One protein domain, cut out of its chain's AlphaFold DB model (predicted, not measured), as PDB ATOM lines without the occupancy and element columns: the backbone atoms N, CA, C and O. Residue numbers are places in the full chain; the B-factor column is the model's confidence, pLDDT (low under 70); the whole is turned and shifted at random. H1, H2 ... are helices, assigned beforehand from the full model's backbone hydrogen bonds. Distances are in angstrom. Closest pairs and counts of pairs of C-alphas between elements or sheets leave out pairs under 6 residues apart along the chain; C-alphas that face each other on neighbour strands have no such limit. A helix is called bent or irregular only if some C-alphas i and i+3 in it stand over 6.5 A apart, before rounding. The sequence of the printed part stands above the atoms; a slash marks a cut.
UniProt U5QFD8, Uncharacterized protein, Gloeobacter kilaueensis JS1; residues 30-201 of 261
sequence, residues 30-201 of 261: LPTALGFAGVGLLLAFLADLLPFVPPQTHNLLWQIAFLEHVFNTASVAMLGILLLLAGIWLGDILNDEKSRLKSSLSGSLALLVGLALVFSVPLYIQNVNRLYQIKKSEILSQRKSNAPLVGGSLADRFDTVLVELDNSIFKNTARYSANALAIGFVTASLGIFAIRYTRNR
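What this domain is: This is residues 30 to 201 of the 261 residues of an uncharacterized protein of Gloeobacter kilaueensis JS1 (UniProt U5QFD8). Two very long helices, H3 and H4, fold back on each other as a hairpin that makes the length of a rod. The bent helix H2 packs on the part of this hairpin that holds the start of H3 and the end of H4, and H1 packs on H2b, away from H3 and H4; residues 148 to 153 stick out at the hairpin's tip. The printed part has 172 residues, with four named helices, H1 to H4 in order, and no named strand: all helix. It is loose, radius of gyration of the C-alphas 22.5 A, spanning 81 by 29 by 25 A.

Where its parts are: Find C-alpha 30 at (121.916, 203.187, 215.687); from there H1, residues 30 to 48, runs 26.9 A. H2, residues 60 to 94, was assigned as one helix by its hydrogen bonds but is bent, C-alphas 72 and 75 being 6.7 A apart: its arms are H2a, residues 60 to 72, 18.3 A, and H2b, residues 75 to 94, 28.3 A. H3, residues 100 to 149, 74.1 A, has a kink of 26 degrees near residue 122 and is irregular, C-alphas 145 and 148 being 7.5 A apart. H4, residues 152 to 200, runs 71.5 A to C-alpha 200 at (127.129, 197.604, 239.668).

How they stand to each other: H2b, H3 and H4 form an up-and-down bundle, each running against the one before. In the hairpin of H3 and H4, look at the closest C-alphas, Gly 114 and Gly 184, 4.0 A apart; the tilt is shallow, 8 degrees. H1 touches H2b at Gly 38 and Gly 80, C-alphas 3.8 A apart, opposite ways. Every O i to N i+4 pair is within hydrogen-bond range in H1, H2a and H2b; H3 has 42 of 46, H4 44 of 45.

The domain as a whole: The C-alphas of Asp 96 and Pro 148 are farthest apart, 81.2 A. The printed part has no cut; the link from H1 to H2 is long. Residues 96 to 100 and 150 are under pLDDT 70.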
ATOM      1  N   LEU A  30     122.936 204.105 215.166       87.69
ATOM      2  CA  LEU A  30     121.916 203.187 215.687       87.69
ATOM      3  C   LEU A  30     121.419 203.537 217.111       87.69
ATOM      4  O   LEU A  30     120.204 203.634 217.286       87.69
ATOM      5  N   PRO A  31     122.283 203.776 218.123       87.44
ATOM      6  CA  PRO A  31     121.830 204.097 219.481       87.44
ATOM      7  C   PRO A  31     121.028 205.398 219.538       87.44
ATOM      8  O   PRO A  31     120.028 205.496 220.248       87.44
ATOM      9  N   THR A  32     121.449 206.391 218.752       88.62
ATOM     10  CA  THR A  32     120.790 207.693 218.667       88.62
ATOM     11  C   THR A  32     119.411 207.560 218.025       88.62
ATOM     12  O   THR A  32     118.445 208.120 218.538       88.62
ATOM     13  N   ALA A  33     119.294 206.766 216.954       92.44
ATOM     14  CA  ALA A  33     118.017 206.483 216.301       92.44
ATOM     15  C   ALA A  33     117.039 205.755 217.240       92.44
ATOM     16  O   ALA A  33     115.878 206.148 217.331       92.44
ATOM     17  N   LEU A  34     117.517 204.754 217.989       91.00
ATOM     18  CA  LEU A  34     116.746 204.059 219.030       91.00
ATOM     19  C   LEU A  34     116.242 205.025 220.109       91.00
ATOM     20  O   LEU A  34     115.066 204.989 220.471       91.00
ATOM     21  N   GLY A  35     117.111 205.925 220.579       90.19
ATOM     22  CA  GLY A  35     116.749 206.959 221.545       90.19
ATOM     23  C   GLY A  35     115.652 207.892 221.025       90.19
ATOM     24  O   GLY A  35     114.651 208.097 221.709       90.19
ATOM     25  N   PHE A  36     115.797 208.414 219.801       92.69
ATOM     26  CA  PHE A  36     114.793 209.290 219.189       92.69
ATOM     27  C   PHE A  36     113.464 208.580 218.933       92.69
ATOM     28  O   PHE A  36     112.415 209.150 219.221       92.69
ATOM     29  N   ALA A  37     113.495 207.335 218.448       94.75
ATOM     30  CA  ALA A  37     112.291 206.528 218.275       94.75
ATOM     31  C   ALA A  37     111.574 206.308 219.615       94.75
ATOM     32  O   ALA A  37     110.360 206.485 219.707       94.75
ATOM     33  N   GLY A  38     112.332 206.003 220.674       92.50
ATOM     34  CA  GLY A  38     111.798 205.845 222.022       92.50
ATOM     35  C   GLY A  38     111.114 207.109 222.551       92.50
ATOM     36  O   GLY A  38     109.980 207.049 223.026       92.50
ATOM     37  N   VAL A  39     111.767 208.269 222.411       92.19
ATOM     38  CA  VAL A  39     111.186 209.573 222.782       92.19
ATOM     39  C   VAL A  39     109.946 209.890 221.942       92.19
ATOM     40  O   VAL A  39     108.941 210.331 222.492       92.19
ATOM     41  N   GLY A  40     109.982 209.631 220.633       95.19
ATOM     42  CA  GLY A  40     108.849 209.852 219.735       95.19
ATOM     43  C   GLY A  40     107.609 209.057 220.142       95.19
ATOM     44  O   GLY A  40     106.521 209.621 220.203       95.19
ATOM     45  N   LEU A  41     107.771 207.780 220.505       94.31
ATOM     46  CA  LEU A  41     106.666 206.945 220.998       94.31
ATOM     47  C   LEU A  41     106.101 207.440 222.333       94.31
ATOM     48  O   LEU A  41     104.890 207.398 222.539       94.31
ATOM     49  N   LEU A  42     106.952 207.941 223.232       92.12
ATOM     50  CA  LEU A  42     106.500 208.541 224.489       92.12
ATOM     51  C   LEU A  42     105.700 209.825 224.256       92.12
ATOM     52  O   LEU A  42     104.675 210.034 224.901       92.12
ATOM     53  N   LEU A  43     106.144 210.672 223.326       94.81
ATOM     54  CA  LEU A  43     105.412 211.879 222.947       94.81
ATOM     55  C   LEU A  43     104.089 211.546 222.252       94.81
ATOM     56  O   LEU A  43     103.090 212.193 222.545       94.81
ATOM     57  N   ALA A  44     104.065 210.525 221.392       94.56
ATOM     58  CA  ALA A  44     102.838 210.038 220.765       94.56
ATOM     59  C   ALA A  44     101.835 209.548 221.818       94.56
ATOM     60  O   ALA A  44     100.688 209.975 221.812       94.56
ATOM     61  N   PHE A  45     102.293 208.758 222.794       94.06
ATOM     62  CA  PHE A  45     101.461 208.345 223.922       94.06
ATOM     63  C   PHE A  45     100.906 209.544 224.708       94.06
ATOM     64  O   PHE A  45      99.725 209.572 225.029       94.06
ATOM     65  N   LEU A  46     101.725 210.561 225.003       93.25
ATOM     66  CA  LEU A  46     101.244 211.768 225.687       93.25
ATOM     67  C   LEU A  46     100.238 212.562 224.840       93.25
ATOM     68  O   LEU A  46      99.288 213.117 225.391       93.25
ATOM     69  N   ALA A  47     100.426 212.603 223.520       95.50
ATOM     70  CA  ALA A  47      99.484 213.224 222.595       95.50
ATOM     71  C   ALA A  47      98.145 212.468 222.548       95.50
ATOM     72  O   ALA A  47      97.095 213.105 222.512       95.50
ATOM     73  N   ASP A  48      98.163 211.137 222.652       95.31
ATOM     74  CA  ASP A  48      96.948 210.320 222.750       95.31
ATOM     75  C   ASP A  48      96.163 210.585 224.048       95.31
ATOM     76  O   ASP A  48      94.947 210.415 224.088       95.31
ATOM     77  N   LEU A  49      96.823 211.069 225.108       94.25
ATOM     78  CA  LEU A  49      96.156 211.463 226.358       94.25
ATOM     79  C   LEU A  49      95.556 212.875 226.321       94.25
ATOM     80  O   LEU A  49      94.757 213.224 227.193       94.25
ATOM     81  N   LEU A  50      95.905 213.690 225.323       96.06
ATOM     82  CA  LEU A  50      95.462 215.081 225.211       96.06
ATOM     83  C   LEU A  50      93.926 215.260 225.176       96.06
ATOM     84  O   LEU A  50      93.444 216.194 225.818       96.06
ATOM     85  N   PRO A  51      93.128 214.377 224.531       95.69
ATOM     86  CA  PRO A  51      91.663 214.460 224.538       95.69
ATOM     87  C   PRO A  51      91.023 214.362 225.930       95.69
ATOM     88  O   PRO A  51      89.863 214.731 226.099       95.69
ATOM     89  N   PHE A  52      91.753 213.870 226.934       94.12
ATOM     90  CA  PHE A  52      91.252 213.745 228.304       94.12
ATOM     91  C   PHE A  52      91.473 215.008 229.152       94.12
ATOM     92  O   PHE A  52      91.104 215.022 230.327       94.12
ATOM     93  N   VAL A  53      92.037 216.076 228.579       94.75
ATOM     94  CA  VAL A  53      92.216 217.377 229.238       94.75
ATOM     95  C   VAL A  53      91.066 218.314 228.820       94.75
ATOM     96  O   VAL A  53      90.908 218.561 227.625       94.75
ATOM     97  N   PRO A  54      90.262 218.869 229.755       93.69
ATOM     98  CA  PRO A  54      90.483 218.934 231.200       93.69
ATOM     99  C   PRO A  54      90.033 217.678 231.974       93.69
ATOM    100  O   PRO A  54      89.033 217.050 231.618       93.69
ATOM    101  N   PRO A  55      90.719 217.342 233.084       93.62
ATOM    102  CA  PRO A  55      90.407 216.155 233.869       93.62
ATOM    103  C   PRO A  55      89.053 216.280 234.581       93.62
ATOM    104  O   PRO A  55      88.839 217.187 235.385       93.62
ATOM    105  N   GLN A  56      88.151 215.326 234.337       95.31
ATOM    106  CA  GLN A  56      86.853 215.235 235.012       95.31
ATOM    107  C   GLN A  56      86.885 214.166 236.107       95.31
ATOM    108  O   GLN A  56      86.213 213.138 236.025       95.31
ATOM    109  N   THR A  57      87.654 214.406 237.169       92.06
ATOM    110  CA  THR A  57      87.847 213.432 238.261       92.06
ATOM    111  C   THR A  57      86.569 213.099 239.035       92.06
ATOM    112  O   THR A  57      86.560 212.133 239.786       92.06
ATOM    113  N   HIS A  58      85.472 213.832 238.851       93.69
ATOM    114  CA  HIS A  58      84.172 213.494 239.443       93.69
ATOM    115  C   HIS A  58      83.295 212.613 238.541       93.69
ATOM    116  O   HIS A  58      82.343 212.001 239.023       93.69
ATOM    117  N   ASN A  59      83.607 212.524 237.247       94.06
ATOM    118  CA  ASN A  59      82.827 211.767 236.281       94.06
ATOM    119  C   ASN A  59      83.374 210.337 236.161       94.06
ATOM    120  O   ASN A  59      84.448 210.106 235.609       94.06
ATOM    121  N   LEU A  60      82.614 209.363 236.663       90.94
ATOM    122  CA  LEU A  60      83.019 207.956 236.668       90.94
ATOM    123  C   LEU A  60      83.201 207.385 235.251       90.94
ATOM    124  O   LEU A  60      84.110 206.588 235.029       90.94
ATOM    125  N   LEU A  61      82.384 207.823 234.284       91.50
ATOM    126  CA  LEU A  61      82.514 207.401 232.885       91.50
ATOM    127  C   LEU A  61      83.826 207.903 232.281       91.50
ATOM    128  O   LEU A  61      84.514 207.148 231.601       91.50
ATOM    129  N   TRP A  62      84.201 209.149 232.585       94.75
ATOM    130  CA  TRP A  62      85.481 209.709 232.159       94.75
ATOM    131  C   TRP A  62      86.657 208.940 232.774       94.75
ATOM    132  O   TRP A  62      87.581 208.583 232.052       94.75
ATOM    133  N   GLN A  63      86.609 208.625 234.076       92.94
ATOM    134  CA  GLN A  63      87.685 207.877 234.743       92.94
ATOM    135  C   GLN A  63      87.901 206.490 234.124       92.94
ATOM    136  O   GLN A  63      89.043 206.078 233.926       92.94
ATOM    137  N   ILE A  64      86.814 205.771 233.827       89.25
ATOM    138  CA  ILE A  64      86.875 204.443 233.202       89.25
ATOM    139  C   ILE A  64      87.415 204.559 231.779       89.25
ATOM    140  O   ILE A  64      88.372 203.866 231.452       89.25
ATOM    141  N   ALA A  65      86.876 205.477 230.971       92.75
ATOM    142  CA  ALA A  65      87.342 205.690 229.602       92.75
ATOM    143  C   ALA A  65      88.829 206.073 229.552       92.75
ATOM    144  O   ALA A  65      89.572 205.562 228.717       92.75
ATOM    145  N   PHE A  66      89.279 206.928 230.474       93.50
ATOM    146  CA  PHE A  66      90.683 207.299 230.608       93.50
ATOM    147  C   PHE A  66      91.557 206.090 230.950       93.50
ATOM    148  O   PHE A  66      92.548 205.848 230.267       93.50
ATOM    149  N   LEU A  67      91.192 205.306 231.969       91.88
ATOM    150  CA  LEU A  67      91.966 204.133 232.384       91.88
ATOM    151  C   LEU A  67      92.020 203.062 231.290       91.88
ATOM    152  O   LEU A  67      93.087 202.517 231.027       91.88
ATOM    153  N   GLU A  68      90.907 202.792 230.610       91.25
ATOM    154  CA  GLU A  68      90.878 201.859 229.478       91.25
ATOM    155  C   GLU A  68      91.751 202.344 228.324       91.25
ATOM    156  O   GLU A  68      92.487 201.554 227.730       91.25
ATOM    157  N   HIS A  69      91.711 203.643 228.026       92.88
ATOM    158  CA  HIS A  69      92.565 204.220 227.000       92.88
ATOM    159  C   HIS A  69      94.043 204.102 227.382       92.88
ATOM    160  O   HIS A  69      94.820 203.566 226.596       92.88
ATOM    161  N   VAL A  70      94.409 204.481 228.613       91.88
ATOM    162  CA  VAL A  70      95.767 204.320 229.156       91.88
ATOM    163  C   VAL A  70      96.219 202.865 229.079       91.88
ATOM    164  O   VAL A  70      97.340 202.610 228.662       91.88
ATOM    165  N   PHE A  71      95.379 201.890 229.431       91.12
ATOM    166  CA  PHE A  71      95.757 200.473 229.371       91.12
ATOM    167  C   PHE A  71      95.946 199.951 227.950       91.12
ATOM    168  O   PHE A  71      96.819 199.113 227.724       91.12
ATOM    169  N   ASN A  72      95.178 200.461 226.992       89.62
ATOM    170  CA  ASN A  72      95.336 200.106 225.588       89.62
ATOM    171  C   ASN A  72      96.600 200.725 224.978       89.62
ATOM    172  O   ASN A  72      97.366 200.033 224.300       89.62
ATOM    173  N   THR A  73      96.863 202.002 225.257       91.19
ATOM    174  CA  THR A  73      98.001 202.738 224.685       91.19
ATOM    175  C   THR A  73      99.294 202.591 225.494       91.19
ATOM    176  O   THR A  73     100.371 202.875 224.973       91.19
ATOM    177  N   ALA A  74      99.248 202.046 226.717       88.81
ATOM    178  CA  ALA A  74     100.433 201.784 227.546       88.81
ATOM    179  C   ALA A  74     101.478 200.913 226.835       88.81
ATOM    180  O   ALA A  74     102.676 201.072 227.065       88.81
ATOM    181  N   SER A  75     101.045 200.014 225.946       86.62
ATOM    182  CA  SER A  75     101.943 199.203 225.116       86.62
ATOM    183  C   SER A  75     102.893 200.060 224.261       86.62
ATOM    184  O   SER A  75     104.083 199.753 224.170       86.62
ATOM    185  N   VAL A  76     102.400 201.177 223.714       91.00
ATOM    186  CA  VAL A  76     103.171 202.143 222.914       91.00
ATOM    187  C   VAL A  76     104.203 202.853 223.785       91.00
ATOM    188  O   VAL A  76     105.384 202.894 223.435       91.00
ATOM    189  N   ALA A  77     103.789 203.341 224.959       89.12
ATOM    190  CA  ALA A  77     104.698 203.972 225.913       89.12
ATOM    191  C   ALA A  77     105.817 203.016 226.351       89.12
ATOM    192  O   ALA A  77     106.975 203.419 226.440       89.12
ATOM    193  N   MET A  78     105.500 201.736 226.567       86.25
ATOM    194  CA  MET A  78     106.500 200.736 226.940       86.25
ATOM    195  C   MET A  78     107.494 200.429 225.840       86.25
ATOM    196  O   MET A  78     108.685 200.334 226.126       86.25
ATOM    197  N   LEU A  79     107.031 200.285 224.597       88.50
ATOM    198  CA  LEU A  79     107.932 200.171 223.455       88.50
ATOM    199  C   LEU A  79     108.846 201.399 223.388       88.50
ATOM    200  O   LEU A  79     110.051 201.251 223.205       88.50
ATOM    201  N   GLY A  80     108.302 202.589 223.658       91.50
ATOM    202  CA  GLY A  80     109.073 203.820 223.809       91.50
ATOM    203  C   GLY A  80     110.172 203.723 224.872       91.50
ATOM    204  O   GLY A  80     111.344 203.955 224.576       91.50
ATOM    205  N   ILE A  81     109.817 203.317 226.096       88.62
ATOM    206  CA  ILE A  81     110.758 203.141 227.217       88.62
ATOM    207  C   ILE A  81     111.822 202.089 226.889       88.62
ATOM    208  O   ILE A  81     112.999 202.300 227.178       88.62
ATOM    209  N   LEU A  82     111.431 200.971 226.277       89.50
ATOM    210  CA  LEU A  82     112.333 199.880 225.923       89.50
ATOM    211  C   LEU A  82     113.350 200.316 224.867       89.50
ATOM    212  O   LEU A  82     114.543 200.084 225.053       89.50
ATOM    213  N   LEU A  83     112.910 200.986 223.796       90.94
ATOM    214  CA  LEU A  83     113.809 201.515 222.764       90.94
ATOM    215  C   LEU A  83     114.732 202.599 223.327       90.94
ATOM    216  O   LEU A  83     115.915 202.628 222.994       90.94
ATOM    217  N   LEU A  84     114.223 203.443 224.227       89.88
ATOM    218  CA  LEU A  84     115.010 204.475 224.896       89.88
ATOM    219  C   LEU A  84     116.094 203.861 225.794       89.88
ATOM    220  O   LEU A  84     117.259 204.242 225.695       89.88
ATOM    221  N   LEU A  85     115.742 202.873 226.623       88.06
ATOM    222  CA  LEU A  85     116.694 202.130 227.456       88.06
ATOM    223  C   LEU A  85     117.729 201.393 226.604       88.06
ATOM    224  O   LEU A  85     118.919 201.461 226.904       88.06
ATOM    225  N   ALA A  86     117.295 200.727 225.531       88.12
ATOM    226  CA  ALA A  86     118.183 200.036 224.603       88.12
ATOM    227  C   ALA A  86     119.147 201.014 223.917       88.12
ATOM    228  O   ALA A  86     120.342 200.744 223.865       88.12
ATOM    229  N   GLY A  87     118.658 202.168 223.457       88.31
ATOM    230  CA  GLY A  87     119.476 203.219 222.855       88.31
ATOM    231  C   GLY A  87     120.524 203.774 223.820       88.31
ATOM    232  O   GLY A  87     121.693 203.875 223.457       88.31
ATOM    233  N   ILE A  88     120.144 204.056 225.073       86.56
ATOM    234  CA  ILE A  88     121.091 204.496 226.113       86.56
ATOM    235  C   ILE A  88     122.132 203.405 226.384       86.56
ATOM    236  O   ILE A  88     123.327 203.686 226.414       86.56
ATOM    237  N   TRP A  89     121.696 202.156 226.544       86.50
ATOM    238  CA  TRP A  89     122.587 201.042 226.861       86.50
ATOM    239  C   TRP A  89     123.584 200.750 225.737       86.50
ATOM    240  O   TRP A  89     124.765 200.531 225.997       86.50
ATOM    241  N   LEU A  90     123.124 200.793 224.484       86.25
ATOM    242  CA  LEU A  90     123.968 200.602 223.308       86.25
ATOM    243  C   LEU A  90     124.941 201.776 223.127       86.25
ATOM    244  O   LEU A  90     126.102 201.564 222.785       86.25
ATOM    245  N   GLY A  91     124.497 203.003 223.420       86.12
ATOM    246  CA  GLY A  91     125.347 204.194 223.430       86.12
ATOM    247  C   GLY A  91     126.461 204.109 224.475       86.12
ATOM    248  O   GLY A  91     127.616 204.380 224.153       86.12
ATOM    249  N   ASP A  92     126.141 203.645 225.687       84.12
ATOM    250  CA  ASP A  92     127.111 203.428 226.770       84.12
ATOM    251  C   ASP A  92     128.150 202.339 226.433       84.12
ATOM    252  O   ASP A  92     129.228 202.318 227.024       84.12
ATOM    253  N   ILE A  93     127.826 201.389 225.548       82.44
ATOM    254  CA  ILE A  93     128.765 200.351 225.089       82.44
ATOM    255  C   ILE A  93     129.684 200.896 223.991       82.44
ATOM    256  O   ILE A  93     130.867 200.574 223.978       82.44
ATOM    257  N   LEU A  94     129.149 201.709 223.076       84.50
ATOM    258  CA  LEU A  94     129.874 202.162 221.886       84.50
ATOM    259  C   LEU A  94     130.763 203.384 222.130       84.50
ATOM    260  O   LEU A  94     131.827 203.481 221.525       84.50
ATOM    261  N   ASN A  95     130.331 204.316 222.980       78.50
ATOM    262  CA  ASN A  95     131.037 205.587 223.162       78.50
ATOM    263  C   ASN A  95     132.015 205.579 224.344       78.50
ATOM    264  O   ASN A  95     132.713 206.568 224.534       78.50
ATOM    265  N   ASP A  96     132.019 204.525 225.171       68.44
ATOM    266  CA  ASP A  96     132.743 204.433 226.458       68.44
ATOM    267  C   ASP A  96     132.523 205.649 227.402       68.44
ATOM    268  O   ASP A  96     133.156 205.799 228.451       68.44
ATOM    269  N   GLU A  97     131.569 206.526 227.068       66.06
ATOM    270  CA  GLU A  97     131.153 207.675 227.859       66.06
ATOM    271  C   GLU A  97     130.202 207.201 228.953       66.06
ATOM    272  O   GLU A  97     129.014 206.946 228.749       66.06
ATOM    273  N   LYS A  98     130.740 207.086 230.165       61.25
ATOM    274  CA  LYS A  98     130.036 206.556 231.336       61.25
ATOM    275  C   LYS A  98     129.072 207.589 231.927       61.25
ATOM    276  O   LYS A  98     129.304 208.126 233.010       61.25
ATOM    277  N   SER A  99     127.956 207.875 231.255       64.00
ATOM    278  CA  SER A  99     126.950 208.821 231.762       64.00
ATOM    279  C   SER A  99     125.953 208.159 232.732       64.00
ATOM    280  O   SER A  99     124.766 207.981 232.460       64.00
ATOM    281  N   ARG A 100     126.429 207.815 233.937       67.00
ATOM    282  CA  ARG A 100     125.632 207.113 234.969       67.00
ATOM    283  C   ARG A 100     124.308 207.808 235.307       67.00
ATOM    284  O   ARG A 100     123.313 207.141 235.590       67.00
ATOM    285  N   LEU A 101     124.293 209.141 235.239       73.38
ATOM    286  CA  LEU A 101     123.115 209.959 235.517       73.38
ATOM    287  C   LEU A 101     121.975 209.691 234.519       73.38
ATOM    288  O   LEU A 101     120.829 209.552 234.937       73.38
ATOM    289  N   LYS A 102     122.281 209.565 233.218       78.38
ATOM    290  CA  LYS A 102     121.267 209.360 232.168       78.38
ATOM    291  C   LYS A 102     120.630 207.979 232.287       78.38
ATOM    292  O   LYS A 102     119.407 207.853 232.294       78.38
ATOM    293  N   SER A 103     121.463 206.955 232.465       76.88
ATOM    294  CA  SER A 103     120.989 205.581 232.604       76.88
ATOM    295  C   SER A 103     120.197 205.382 233.907       76.88
ATOM    296  O   SER A 103     119.099 204.824 233.877       76.88
ATOM    297  N   SER A 104     120.645 205.958 235.033       82.50
ATOM    298  CA  SER A 104     119.881 205.908 236.290       82.50
ATOM    299  C   SER A 104     118.541 206.644 236.200       82.50
ATOM    300  O   SER A 104     117.553 206.131 236.718       82.50
ATOM    301  N   LEU A 105     118.486 207.819 235.562       85.44
ATOM    302  CA  LEU A 105     117.240 208.574 235.400       85.44
ATOM    303  C   LEU A 105     116.226 207.777 234.571       85.44
ATOM    304  O   LEU A 105     115.070 207.656 234.972       85.44
ATOM    305  N   SER A 106     116.672 207.189 233.456       83.50
ATOM    306  CA  SER A 106     115.812 206.367 232.597       83.50
ATOM    307  C   SER A 106     115.279 205.123 233.319       83.50
ATOM    308  O   SER A 106     114.091 204.822 233.224       83.50
ATOM    309  N   GLY A 107     116.117 204.455 234.122       87.19
ATOM    310  CA  GLY A 107     115.706 203.314 234.940       87.19
ATOM    311  C   GLY A 107     114.694 203.692 236.025       87.19
ATOM    312  O   GLY A 107     113.702 202.988 236.210       87.19
ATOM    313  N   SER A 108     114.894 204.827 236.701       89.19
ATOM    314  CA  SER A 108     113.942 205.351 237.691       89.19
ATOM    315  C   SER A 108     112.603 205.726 237.061       89.19
ATOM    316  O   SER A 108     111.560 205.412 237.626       89.19
ATOM    317  N   LEU A 109     112.617 206.352 235.881       86.94
ATOM    318  CA  LEU A 109     111.398 206.698 235.152       86.94
ATOM    319  C   LEU A 109     110.616 205.439 234.754       86.94
ATOM    320  O   LEU A 109     109.418 205.359 235.014       86.94
ATOM    321  N   ALA A 110     111.297 204.428 234.205       88.50
ATOM    322  CA  ALA A 110     110.685 203.141 233.877       88.50
ATOM    323  C   ALA A 110     110.063 202.474 235.116       88.50
ATOM    324  O   ALA A 110     108.928 202.003 235.066       88.50
ATOM    325  N   LEU A 111     110.767 202.497 236.253       92.50
ATOM    326  CA  LEU A 111     110.250 201.965 237.513       92.50
ATOM    327  C   LEU A 111     108.985 202.697 237.978       92.50
ATOM    328  O   LEU A 111     108.003 202.047 238.333       92.50
ATOM    329  N   LEU A 112     108.992 204.033 237.957       91.81
ATOM    330  CA  LEU A 112     107.840 204.842 238.360       91.81
ATOM    331  C   LEU A 112     106.625 204.588 237.463       91.81
ATOM    332  O   LEU A 112     105.528 204.391 237.979       91.81
ATOM    333  N   VAL A 113     106.819 204.538 236.143       89.00
ATOM    334  CA  VAL A 113     105.740 204.254 235.182       89.00
ATOM    335  C   VAL A 113     105.194 202.838 235.371       89.00
ATOM    336  O   VAL A 113     103.979 202.649 235.427       89.00
ATOM    337  N   GLY A 114     106.075 201.845 235.523       90.12
ATOM    338  CA  GLY A 114     105.674 200.460 235.770       90.12
ATOM    339  C   GLY A 114     104.849 200.313 237.050       90.12
ATOM    340  O   GLY A 114     103.784 199.700 237.033       90.12
ATOM    341  N   LEU A 115     105.288 200.942 238.146       93.69
ATOM    342  CA  LEU A 115     104.545 200.947 239.407       93.69
ATOM    343  C   LEU A 115     103.213 201.687 239.292       93.69
ATOM    344  O   LEU A 115     102.205 201.176 239.773       93.69
ATOM    345  N   ALA A 116     103.178 202.851 238.637       91.69
ATOM    346  CA  ALA A 116     101.944 203.607 238.439       91.69
ATOM    347  C   ALA A 116     100.875 202.770 237.716       91.69
ATOM    348  O   ALA A 116      99.718 202.761 238.134       91.69
ATOM    349  N   LEU A 117     101.266 201.996 236.698       90.19
ATOM    350  CA  LEU A 117     100.358 201.077 236.011       90.19
ATOM    351  C   LEU A 117      99.858 199.962 236.930       90.19
ATOM    352  O   LEU A 117      98.651 199.742 236.999       90.19
ATOM    353  N   VAL A 118     100.738 199.317 237.702       94.06
ATOM    354  CA  VAL A 118     100.324 198.283 238.669       94.06
ATOM    355  C   VAL A 118      99.343 198.850 239.703       94.06
ATOM    356  O   VAL A 118      98.310 198.237 239.972       94.06
ATOM    357  N   PHE A 119      99.610 200.041 240.242       94.75
ATOM    358  CA  PHE A 119      98.739 200.690 241.227       94.75
ATOM    359  C   PHE A 119      97.429 201.230 240.640       94.75
ATOM    360  O   PHE A 119      96.458 201.393 241.375       94.75
ATOM    361  N   SER A 120      97.357 201.474 239.333       91.19
ATOM    362  CA  SER A 120      96.118 201.917 238.683       91.19
ATOM    363  C   SER A 120      95.083 200.796 238.500       91.19
ATOM    364  O   SER A 120      93.888 201.071 238.409       91.19
ATOM    365  N   VAL A 121      95.507 199.528 238.519       93.88
ATOM    366  CA  VAL A 121      94.618 198.361 238.387       93.88
ATOM    367  C   VAL A 121      93.571 198.259 239.503       93.88
ATOM    368  O   VAL A 121      92.391 198.141 239.171       93.88
ATOM    369  N   PRO A 122      93.912 198.332 240.808       95.69
ATOM    370  CA  PRO A 122      92.894 198.304 241.858       95.69
ATOM    371  C   PRO A 122      91.910 199.477 241.751       95.69
ATOM    372  O   PRO A 122      90.717 199.283 241.979       95.69
ATOM    373  N   LEU A 123      92.374 200.663 241.333       91.44
ATOM    374  CA  LEU A 123      91.502 201.818 241.091       91.44
ATOM    375  C   LEU A 123      90.522 201.552 239.941       91.44
ATOM    376  O   LEU A 123      89.331 201.830 240.066       91.44
ATOM    377  N   TYR A 124      91.000 200.961 238.844       91.88
ATOM    378  CA  TYR A 124      90.153 200.567 237.722       91.88
ATOM    379  C   TYR A 124      89.085 199.553 238.141       91.88
ATOM    380  O   TYR A 124      87.903 199.776 237.890       91.88
ATOM    381  N   ILE A 125      89.471 198.490 238.854       93.56
ATOM    382  CA  ILE A 125      88.532 197.467 239.342       93.56
ATOM    383  C   ILE A 125      87.480 198.094 240.265       93.56
ATOM    384  O   ILE A 125      86.288 197.818 240.124       93.56
ATOM    385  N   GLN A 126      87.890 198.974 241.183       95.00
ATOM    386  CA  GLN A 126      86.965 199.678 242.071       95.00
ATOM    387  C   GLN A 126      85.955 200.533 241.286       95.00
ATOM    388  O   GLN A 126      84.758 200.508 241.587       95.00
ATOM    389  N   ASN A 127      86.416 201.257 240.265       92.19
ATOM    390  CA  ASN A 127      85.571 202.108 239.432       92.19
ATOM    391  C   ASN A 127      84.592 201.308 238.571       92.19
ATOM    392  O   ASN A 127      83.409 201.651 238.511       92.19
ATOM    393  N   VAL A 128      85.053 200.219 237.957       91.69
ATOM    394  CA  VAL A 128      84.197 199.333 237.163       91.69
ATOM    395  C   VAL A 128      83.151 198.651 238.040       91.69
ATOM    396  O   VAL A 128      81.973 198.645 237.686       91.69
ATOM    397  N   ASN A 129      83.531 198.172 239.228       93.81
ATOM    398  CA  ASN A 129      82.579 197.612 240.188       93.81
ATOM    399  C   ASN A 129      81.515 198.640 240.584       93.81
ATOM    400  O   ASN A 129      80.332 198.312 240.669       93.81
ATOM    401  N   ARG A 130      81.902 199.903 240.786       93.12
ATOM    402  CA  ARG A 130      80.949 200.976 241.080       93.12
ATOM    403  C   ARG A 130      80.004 201.243 239.904       93.12
ATOM    404  O   ARG A 130      78.805 201.386 240.137       93.12
ATOM    405  N   LEU A 131      80.507 201.267 238.668       92.31
ATOM    406  CA  LEU A 131      79.668 201.406 237.470       92.31
ATOM    407  C   LEU A 131      78.671 200.251 237.355       92.31
ATOM    408  O   LEU A 131      77.487 200.480 237.113       92.31
ATOM    409  N   TYR A 132      79.147 199.025 237.570       93.56
ATOM    410  CA  TYR A 132      78.333 197.819 237.536       93.56
ATOM    411  C   TYR A 132      77.168 197.904 238.525       93.56
ATOM    412  O   TYR A 132      76.025 197.670 238.140       93.56
ATOM    413  N   GLN A 133      77.417 198.317 239.773       94.94
ATOM    414  CA  GLN A 133      76.352 198.456 240.774       94.94
ATOM    415  C   GLN A 133      75.312 199.519 240.389       94.94
ATOM    416  O   GLN A 133      74.118 199.308 240.601       94.94
ATOM    417  N   ILE A 134      75.743 200.636 239.792       94.44
ATOM    418  CA  ILE A 134      74.833 201.684 239.300       94.44
ATOM    419  C   ILE A 134      73.971 201.150 238.151       94.44
ATOM    420  O   ILE A 134      72.753 201.310 238.166       94.44
ATOM    421  N   LYS A 135      74.573 200.470 237.169       91.88
ATOM    422  CA  LYS A 135      73.832 199.916 236.027       91.88
ATOM    423  C   LYS A 135      72.885 198.797 236.434       91.88
ATOM    424  O   LYS A 135      71.751 198.744 235.969       91.88
ATOM    425  N   LYS A 136      73.315 197.945 237.360       94.38
ATOM    426  CA  LYS A 136      72.480 196.893 237.929       94.38
ATOM    427  C   LYS A 136      71.272 197.471 238.665       94.38
ATOM    428  O   LYS A 136      70.162 196.984 238.469       94.38
ATOM    429  N   SER A 137      71.453 198.509 239.484       95.31
ATOM    430  CA  SER A 137      70.336 199.132 240.206       95.31
ATOM    431  C   SER A 137      69.366 199.867 239.274       95.31
ATOM    432  O   SER A 137      68.159 199.790 239.497       95.31
ATOM    433  N   GLU A 138      69.867 200.491 238.204       94.31
ATOM    434  CA  GLU A 138      69.066 201.116 237.140       94.31
ATOM    435  C   GLU A 138      68.206 200.084 236.389       94.31
ATOM    436  O   GLU A 138      67.004 200.274 236.218       94.31
ATOM    437  N   ILE A 139      68.777 198.940 236.006       92.06
ATOM    438  CA  ILE A 139      68.022 197.860 235.347       92.06
ATOM    439  C   ILE A 139      66.960 197.281 236.294       92.06
ATOM    440  O   ILE A 139      65.822 197.028 235.895       92.06
ATOM    441  N   LEU A 140      67.300 197.098 237.572       92.81
ATOM    442  CA  LEU A 140      66.356 196.593 238.569       92.81
ATOM    443  C   LEU A 140      65.228 197.589 238.871       92.81
ATOM    444  O   LEU A 140      64.098 197.160 239.110       92.81
ATOM    445  N   SER A 141      65.497 198.897 238.865       94.25
ATOM    446  CA  SER A 141      64.452 199.907 239.051       94.25
ATOM    447  C   SER A 141      63.505 199.953 237.851       94.25
ATOM    448  O   SER A 141      62.291 199.961 238.055       94.25
ATOM    449  N   GLN A 142      64.029 199.845 236.624       91.94
ATOM    450  CA  GLN A 142      63.226 199.714 235.401       91.94
ATOM    451  C   GLN A 142      62.376 198.438 235.395       91.94
ATOM    452  O   GLN A 142      61.207 198.461 235.006       91.94
ATOM    453  N   ARG A 143      62.920 197.314 235.880       91.12
ATOM    454  CA  ARG A 143      62.147 196.076 236.058       91.12
ATOM    455  C   ARG A 143      60.978 196.291 237.016       91.12
ATOM    456  O   ARG A 143      59.875 195.851 236.718       91.12
ATOM    457  N   LYS A 144      61.195 196.976 238.146       91.81
ATOM    458  CA  LYS A 144      60.137 197.258 239.134       91.81
ATOM    459  C   LYS A 144      59.067 198.206 238.596       91.81
ATOM    460  O   LYS A 144      57.892 197.955 238.837       91.81
ATOM    461  N   SER A 145      59.445 199.257 237.864       92.38
ATOM    462  CA  SER A 145      58.473 200.192 237.277       92.38
ATOM    463  C   SER A 145      57.630 199.544 236.178       92.38
ATOM    464  O   SER A 145      56.459 199.875 236.032       92.38
ATOM    465  N   ASN A 146      58.207 198.592 235.439       88.75
ATOM    466  CA  ASN A 146      57.531 197.897 234.342       88.75
ATOM    467  C   ASN A 146      56.845 196.588 234.784       88.75
ATOM    468  O   ASN A 146      56.090 196.009 234.012       88.75
ATOM    469  N   ALA A 147      57.053 196.132 236.024       84.94
ATOM    470  CA  ALA A 147      56.495 194.885 236.556       84.94
ATOM    471  C   ALA A 147      54.960 194.732 236.443       84.94
ATOM    472  O   ALA A 147      54.526 193.634 236.102       84.94
ATOM    473  N   PRO A 148      54.113 195.757 236.690       80.00
ATOM    474  CA  PRO A 148      52.659 195.570 236.632       80.00
ATOM    475  C   PRO A 148      52.103 195.464 235.202       80.00
ATOM    476  O   PRO A 148      50.958 195.064 235.024       80.00
ATOM    477  N   LEU A 149      52.889 195.831 234.187       76.31
ATOM    478  CA  LEU A 149      52.429 195.949 232.800       76.31
ATOM    479  C   LEU A 149      52.861 194.780 231.916       76.31
ATOM    480  O   LEU A 149      52.417 194.698 230.772       76.31
ATOM    481  N   VAL A 150      53.753 193.906 232.392       65.38
ATOM    482  CA  VAL A 150      54.497 193.041 231.481       65.38
ATOM    483  C   VAL A 150      54.562 191.598 231.970       65.38
ATOM    484  O   VAL A 150      55.041 191.313 233.063       65.38
ATOM    485  N   GLY A 151      54.055 190.683 231.136       77.69
ATOM    486  CA  GLY A 151      54.108 189.237 231.363       77.69
ATOM    487  C   GLY A 151      55.537 188.672 231.353       77.69
ATOM    488  O   GLY A 151      56.510 189.391 231.130       77.69
ATOM    489  N   GLY A 152      55.664 187.355 231.563       81.69
ATOM    490  CA  GLY A 152      56.950 186.670 231.789       81.69
ATOM    491  C   GLY A 152      58.056 186.934 230.751       81.69
ATOM    492  O   GLY A 152      59.227 186.952 231.111       81.69
ATOM    493  N   SER A 153      57.713 187.256 229.499       85.75
ATOM    494  CA  SER A 153      58.689 187.445 228.415       85.75
ATOM    495  C   SER A 153      59.637 188.644 228.581       85.75
ATOM    496  O   SER A 153      60.728 188.634 228.013       85.75
ATOM    497  N   LEU A 154      59.267 189.687 229.335       88.06
ATOM    498  CA  LEU A 154      60.168 190.825 229.592       88.06
ATOM    499  C   LEU A 154      61.077 190.581 230.798       88.06
ATOM    500  O   LEU A 154      62.198 191.084 230.817       88.06
ATOM    501  N   ALA A 155      60.622 189.794 231.776       86.62
ATOM    502  CA  ALA A 155      61.465 189.377 232.892       86.62
ATOM    503  C   ALA A 155      62.681 188.592 232.375       86.62
ATOM    504  O   ALA A 155      63.809 188.946 232.714       86.62
ATOM    505  N   ASP A 156      62.452 187.656 231.448       90.56
ATOM    506  CA  ASP A 156      63.518 186.894 230.792       90.56
ATOM    507  C   ASP A 156      64.498 187.809 230.044       90.56
ATOM    508  O   ASP A 156      65.713 187.644 230.139       90.56
ATOM    509  N   ARG A 157      63.997 188.843 229.349       90.56
ATOM    510  CA  ARG A 157      64.862 189.826 228.673       90.56
ATOM    511  C   ARG A 157      65.759 190.573 229.658       90.56
ATOM    512  O   ARG A 157      66.948 190.714 229.391       90.56
ATOM    513  N   PHE A 158      65.235 191.027 230.795       91.06
ATOM    514  CA  PHE A 158      66.068 191.690 231.802       91.06
ATOM    515  C   PHE A 158      67.138 190.761 232.371       91.06
ATOM    516  O   PHE A 158      68.280 191.189 232.538       91.06
ATOM    517  N   ASP A 159      66.794 189.500 232.619       91.94
ATOM    518  CA  ASP A 159      67.745 188.525 233.140       91.94
ATOM    519  C   ASP A 159      68.843 188.223 232.098       91.94
ATOM    520  O   ASP A 159      70.024 188.220 232.447       91.94
ATOM    521  N   THR A 160      68.507 188.122 230.803       94.75
ATOM    522  CA  THR A 160      69.523 187.997 229.734       94.75
ATOM    523  C   THR A 160      70.449 189.212 229.643       94.75
ATOM    524  O   THR A 160      71.660 189.046 229.511       94.75
ATOM    525  N   VAL A 161      69.918 190.433 229.775       92.75
ATOM    526  CA  VAL A 161      70.727 191.664 229.752       92.75
ATOM    527  C   VAL A 161      71.663 191.729 230.958       92.75
ATOM    528  O   VAL A 161      72.810 192.141 230.811       92.75
ATOM    529  N   LEU A 162      71.206 191.312 232.142       92.12
ATOM    530  CA  LEU A 162      72.046 191.277 233.340       92.12
ATOM    531  C   LEU A 162      73.193 190.271 233.202       92.12
ATOM    532  O   LEU A 162      74.316 190.598 233.576       92.12
ATOM    533  N   VAL A 163      72.928 189.086 232.644       94.81
ATOM    534  CA  VAL A 163      73.965 188.073 232.386       94.81
ATOM    535  C   VAL A 163      74.977 188.573 231.353       94.81
ATOM    536  O   VAL A 163      76.182 188.442 231.558       94.81
ATOM    537  N   GLU A 164      74.514 189.196 230.269       93.75
ATOM    538  CA  GLU A 164      75.399 189.752 229.239       93.75
ATOM    539  C   GLU A 164      76.252 190.913 229.778       93.75
ATOM    540  O   GLU A 164      77.444 191.028 229.480       93.75
ATOM    541  N   LEU A 165      75.669 191.757 230.632       90.75
ATOM    542  CA  LEU A 165      76.382 192.838 231.306       90.75
ATOM    543  C   LEU A 165      77.481 192.297 232.234       90.75
ATOM    544  O   LEU A 165      78.597 192.813 232.224       90.75
ATOM    545  N   ASP A 166      77.183 191.251 233.007       92.25
ATOM    546  CA  ASP A 166      78.140 190.617 233.920       92.25
ATOM    547  C   ASP A 166      79.316 190.001 233.149       92.25
ATOM    548  O   ASP A 166      80.484 190.290 233.427       92.25
ATOM    549  N   ASN A 167      79.005 189.241 232.095       93.88
ATOM    550  CA  ASN A 167      79.997 188.597 231.242       93.88
ATOM    551  C   ASN A 167      80.891 189.612 230.519       93.88
ATOM    552  O   ASN A 167      82.115 189.451 230.482       93.88
ATOM    553  N   SER A 168      80.302 190.665 229.945       91.88
ATOM    554  CA  SER A 168      81.049 191.683 229.200       91.88
ATOM    555  C   SER A 168      81.971 192.500 230.109       91.88
ATOM    556  O   SER A 168      83.149 192.682 229.783       91.88
ATOM    557  N   ILE A 169      81.484 192.929 231.278       90.50
ATOM    558  CA  ILE A 169      82.278 193.696 232.242       90.50
ATOM    559  C   ILE A 169      83.408 192.847 232.814       90.50
ATOM    560  O   ILE A 169      84.554 193.304 232.834       90.50
ATOM    561  N   PHE A 170      83.122 191.613 233.234       92.12
ATOM    562  CA  PHE A 170      84.139 190.723 233.786       92.12
ATOM    563  C   PHE A 170      85.237 190.424 232.758       92.12
ATOM    564  O   PHE A 170      86.423 190.569 233.061       92.12
ATOM    565  N   LYS A 171      84.859 190.089 231.516       92.88
ATOM    566  CA  LYS A 171      85.808 189.789 230.435       92.88
ATOM    567  C   LYS A 171      86.715 190.976 230.117       92.88
ATOM    568  O   LYS A 171      87.931 190.803 230.001       92.88
ATOM    569  N   ASN A 172      86.146 192.173 229.992       89.19
ATOM    570  CA  ASN A 172      86.921 193.379 229.706       89.19
ATOM    571  C   ASN A 172      87.824 193.743 230.885       89.19
ATOM    572  O   ASN A 172      89.013 193.998 230.696       89.19
ATOM    573  N   THR A 173      87.300 193.657 232.109       91.69
ATOM    574  CA  THR A 173      88.059 193.982 233.319       91.69
ATOM    575  C   THR A 173      89.243 193.046 233.497       91.69
ATOM    576  O   THR A 173      90.360 193.508 233.733       91.69
ATOM    577  N   ALA A 174      89.035 191.740 233.319       91.75
ATOM    578  CA  ALA A 174      90.096 190.743 233.374       91.75
ATOM    579  C   ALA A 174      91.171 191.003 232.307       91.75
ATOM    580  O   ALA A 174      92.358 191.006 232.623       91.75
ATOM    581  N   ARG A 175      90.774 191.291 231.059       91.50
ATOM    582  CA  ARG A 175      91.720 191.563 229.965       91.50
ATOM    583  C   ARG A 175      92.567 192.808 230.230       91.50
ATOM    584  O   ARG A 175      93.788 192.747 230.105       91.50
ATOM    585  N   TYR A 176      91.940 193.925 230.594       88.88
ATOM    586  CA  TYR A 176      92.659 195.180 230.811       88.88
ATOM    587  C   TYR A 176      93.548 195.130 232.053       88.88
ATOM    588  O   TYR A 176      94.706 195.535 231.983       88.88
ATOM    589  N   SER A 177      93.052 194.569 233.161       90.00
ATOM    590  CA  SER A 177      93.849 194.405 234.384       90.00
ATOM    591  C   SER A 177      95.035 193.462 234.178       90.00
ATOM    592  O   SER A 177      96.146 193.802 234.579       90.00
ATOM    593  N   ALA A 178      94.848 192.324 233.499       91.31
ATOM    594  CA  ALA A 178      95.936 191.396 233.199       91.31
ATOM    595  C   ALA A 178      97.013 192.048 232.323       91.31
ATOM    596  O   ALA A 178      98.200 191.946 232.637       91.31
ATOM    597  N   ASN A 179      96.607 192.771 231.274       88.25
ATOM    598  CA  ASN A 179      97.533 193.508 230.417       88.25
ATOM    599  C   ASN A 179      98.294 194.575 231.207       88.25
ATOM    600  O   ASN A 179      99.520 194.609 231.150       88.25
ATOM    601  N   ALA A 180      97.594 195.408 231.979       89.50
ATOM    602  CA  ALA A 180      98.204 196.471 232.771       89.50
ATOM    603  C   ALA A 180      99.189 195.933 233.820       89.50
ATOM    604  O   ALA A 180     100.273 196.493 233.977       89.50
ATOM    605  N   LEU A 181      98.856 194.825 234.494       92.56
ATOM    606  CA  LEU A 181      99.761 194.161 235.433       92.56
ATOM    607  C   LEU A 181     100.987 193.594 234.720       92.56
ATOM    608  O   LEU A 181     102.105 193.903 235.121       92.56
ATOM    609  N   ALA A 182     100.799 192.796 233.664       90.38
ATOM    610  CA  ALA A 182     101.905 192.192 232.924       90.38
ATOM    611  C   ALA A 182     102.871 193.267 232.408       90.38
ATOM    612  O   ALA A 182     104.081 193.192 232.625       90.38
ATOM    613  N   ILE A 183     102.313 194.312 231.802       88.38
ATOM    614  CA  ILE A 183     103.049 195.458 231.288       88.38
ATOM    615  C   ILE A 183     103.763 196.207 232.428       88.38
ATOM    616  O   ILE A 183     104.968 196.450 232.355       88.38
ATOM    617  N   GLY A 184     103.049 196.534 233.506       90.06
ATOM    618  CA  GLY A 184     103.597 197.256 234.650       90.06
ATOM    619  C   GLY A 184     104.746 196.509 235.337       90.06
ATOM    620  O   GLY A 184     105.784 197.109 235.623       90.06
ATOM    621  N   PHE A 185     104.618 195.191 235.525       93.62
ATOM    622  CA  PHE A 185     105.663 194.349 236.114       93.62
ATOM    623  C   PHE A 185     106.915 194.261 235.244       93.62
ATOM    624  O   PHE A 185     108.024 194.375 235.775       93.62
ATOM    625  N   VAL A 186     106.766 194.076 233.929       90.44
ATOM    626  CA  VAL A 186     107.908 194.013 233.002       90.44
ATOM    627  C   VAL A 186     108.699 195.316 233.057       90.44
ATOM    628  O   VAL A 186     109.917 195.296 233.236       90.44
ATOM    629  N   THR A 187     108.019 196.456 232.999       88.69
ATOM    630  CA  THR A 187     108.694 197.761 232.975       88.69
ATOM    631  C   THR A 187     109.289 198.134 234.321       88.69
ATOM    632  O   THR A 187     110.414 198.632 234.367       88.69
ATOM    633  N   ALA A 188     108.613 197.814 235.427       91.06
ATOM    634  CA  ALA A 188     109.199 197.962 236.754       91.06
ATOM    635  C   ALA A 188     110.469 197.106 236.903       91.06
ATOM    636  O   ALA A 188     111.492 197.586 237.394       91.06
ATOM    637  N   SER A 189     110.438 195.864 236.413       91.94
ATOM    638  CA  SER A 189     111.587 194.951 236.449       91.94
ATOM    639  C   SER A 189     112.751 195.464 235.602       91.94
ATOM    640  O   SER A 189     113.892 195.452 236.066       91.94
ATOM    641  N   LEU A 190     112.475 195.973 234.396       88.12
ATOM    642  CA  LEU A 190     113.476 196.609 233.534       88.12
ATOM    643  C   LEU A 190     114.071 197.863 234.182       88.12
ATOM    644  O   LEU A 190     115.288 198.039 234.154       88.12
ATOM    645  N   GLY A 191     113.249 198.694 234.826       88.06
ATOM    646  CA  GLY A 191     113.713 199.859 235.579       88.06
ATOM    647  C   GLY A 191     114.648 199.474 236.727       88.06
ATOM    648  O   GLY A 191     115.754 200.006 236.839       88.06
ATOM    649  N   ILE A 192     114.265 198.478 237.537       91.31
ATOM    650  CA  ILE A 192     115.111 197.933 238.615       91.31
ATOM    651  C   ILE A 192     116.413 197.369 238.049       91.31
ATOM    652  O   ILE A 192     117.482 197.603 238.619       91.31
ATOM    653  N   PHE A 193     116.342 196.632 236.940       89.44
ATOM    654  CA  PHE A 193     117.517 196.087 236.277       89.44
ATOM    655  C   PHE A 193     118.454 197.203 235.812       89.44
ATOM    656  O   PHE A 193     119.635 197.155 236.145       89.44
ATOM    657  N   ALA A 194     117.947 198.238 235.141       85.81
ATOM    658  CA  ALA A 194     118.740 199.382 234.693       85.81
ATOM    659  C   ALA A 194     119.417 200.114 235.869       85.81
ATOM    660  O   ALA A 194     120.615 200.408 235.829       85.81
ATOM    661  N   ILE A 195     118.695 200.326 236.974       86.50
ATOM    662  CA  ILE A 195     119.251 200.930 238.197       86.50
ATOM    663  C   ILE A 195     120.336 200.031 238.818       86.50
ATOM    664  O   ILE A 195     121.407 200.503 239.203       86.50
ATOM    665  N   ARG A 196     120.105 198.717 238.919       87.88
ATOM    666  CA  ARG A 196     121.105 197.776 239.460       87.88
ATOM    667  C   ARG A 196     122.329 197.675 238.562       87.88
ATOM    668  O   ARG A 196     123.451 197.648 239.059       87.88
ATOM    669  N   TYR A 197     122.112 197.642 237.256       83.94
ATOM    670  CA  TYR A 197     123.160 197.571 236.255       83.94
ATOM    671  C   TYR A 197     124.084 198.788 236.338       83.94
ATOM    672  O   TYR A 197     125.299 198.639 236.455       83.94
ATOM    673  N   THR A 198     123.513 199.992 236.388       80.81
ATOM    674  CA  THR A 198     124.288 201.233 236.545       80.81
ATOM    675  C   THR A 198     125.027 201.293 237.878       80.81
ATOM    676  O   THR A 198     126.188 201.707 237.911       80.81
ATOM    677  N   ARG A 199     124.406 200.829 238.969       81.00
ATOM    678  CA  ARG A 199     125.032 200.764 240.299       81.00
ATOM    679  C   ARG A 199     126.201 199.776 240.364       81.00
ATOM    680  O   ARG A 199     127.186 200.058 241.044       81.00
ATOM    681  N   ASN A 200     126.101 198.646 239.669       76.62
ATOM    682  CA  ASN A 200     127.129 197.604 239.668       76.62
ATOM    683  C   ASN A 200     128.243 197.851 238.647       76.62
ATOM    684  O   ASN A 200     129.322 197.274 238.788       76.62
ATOM    685  N   ARG A 201     128.032 198.717 237.647       70.31
ATOM    686  CA  ARG A 201     129.120 199.124 236.752       70.31
ATOM    687  C   ARG A 201     130.182 199.919 237.535       70.31
ATOM    688  O   ARG A 201     129.821 200.883 238.222       70.31
TER     689      ARG A 201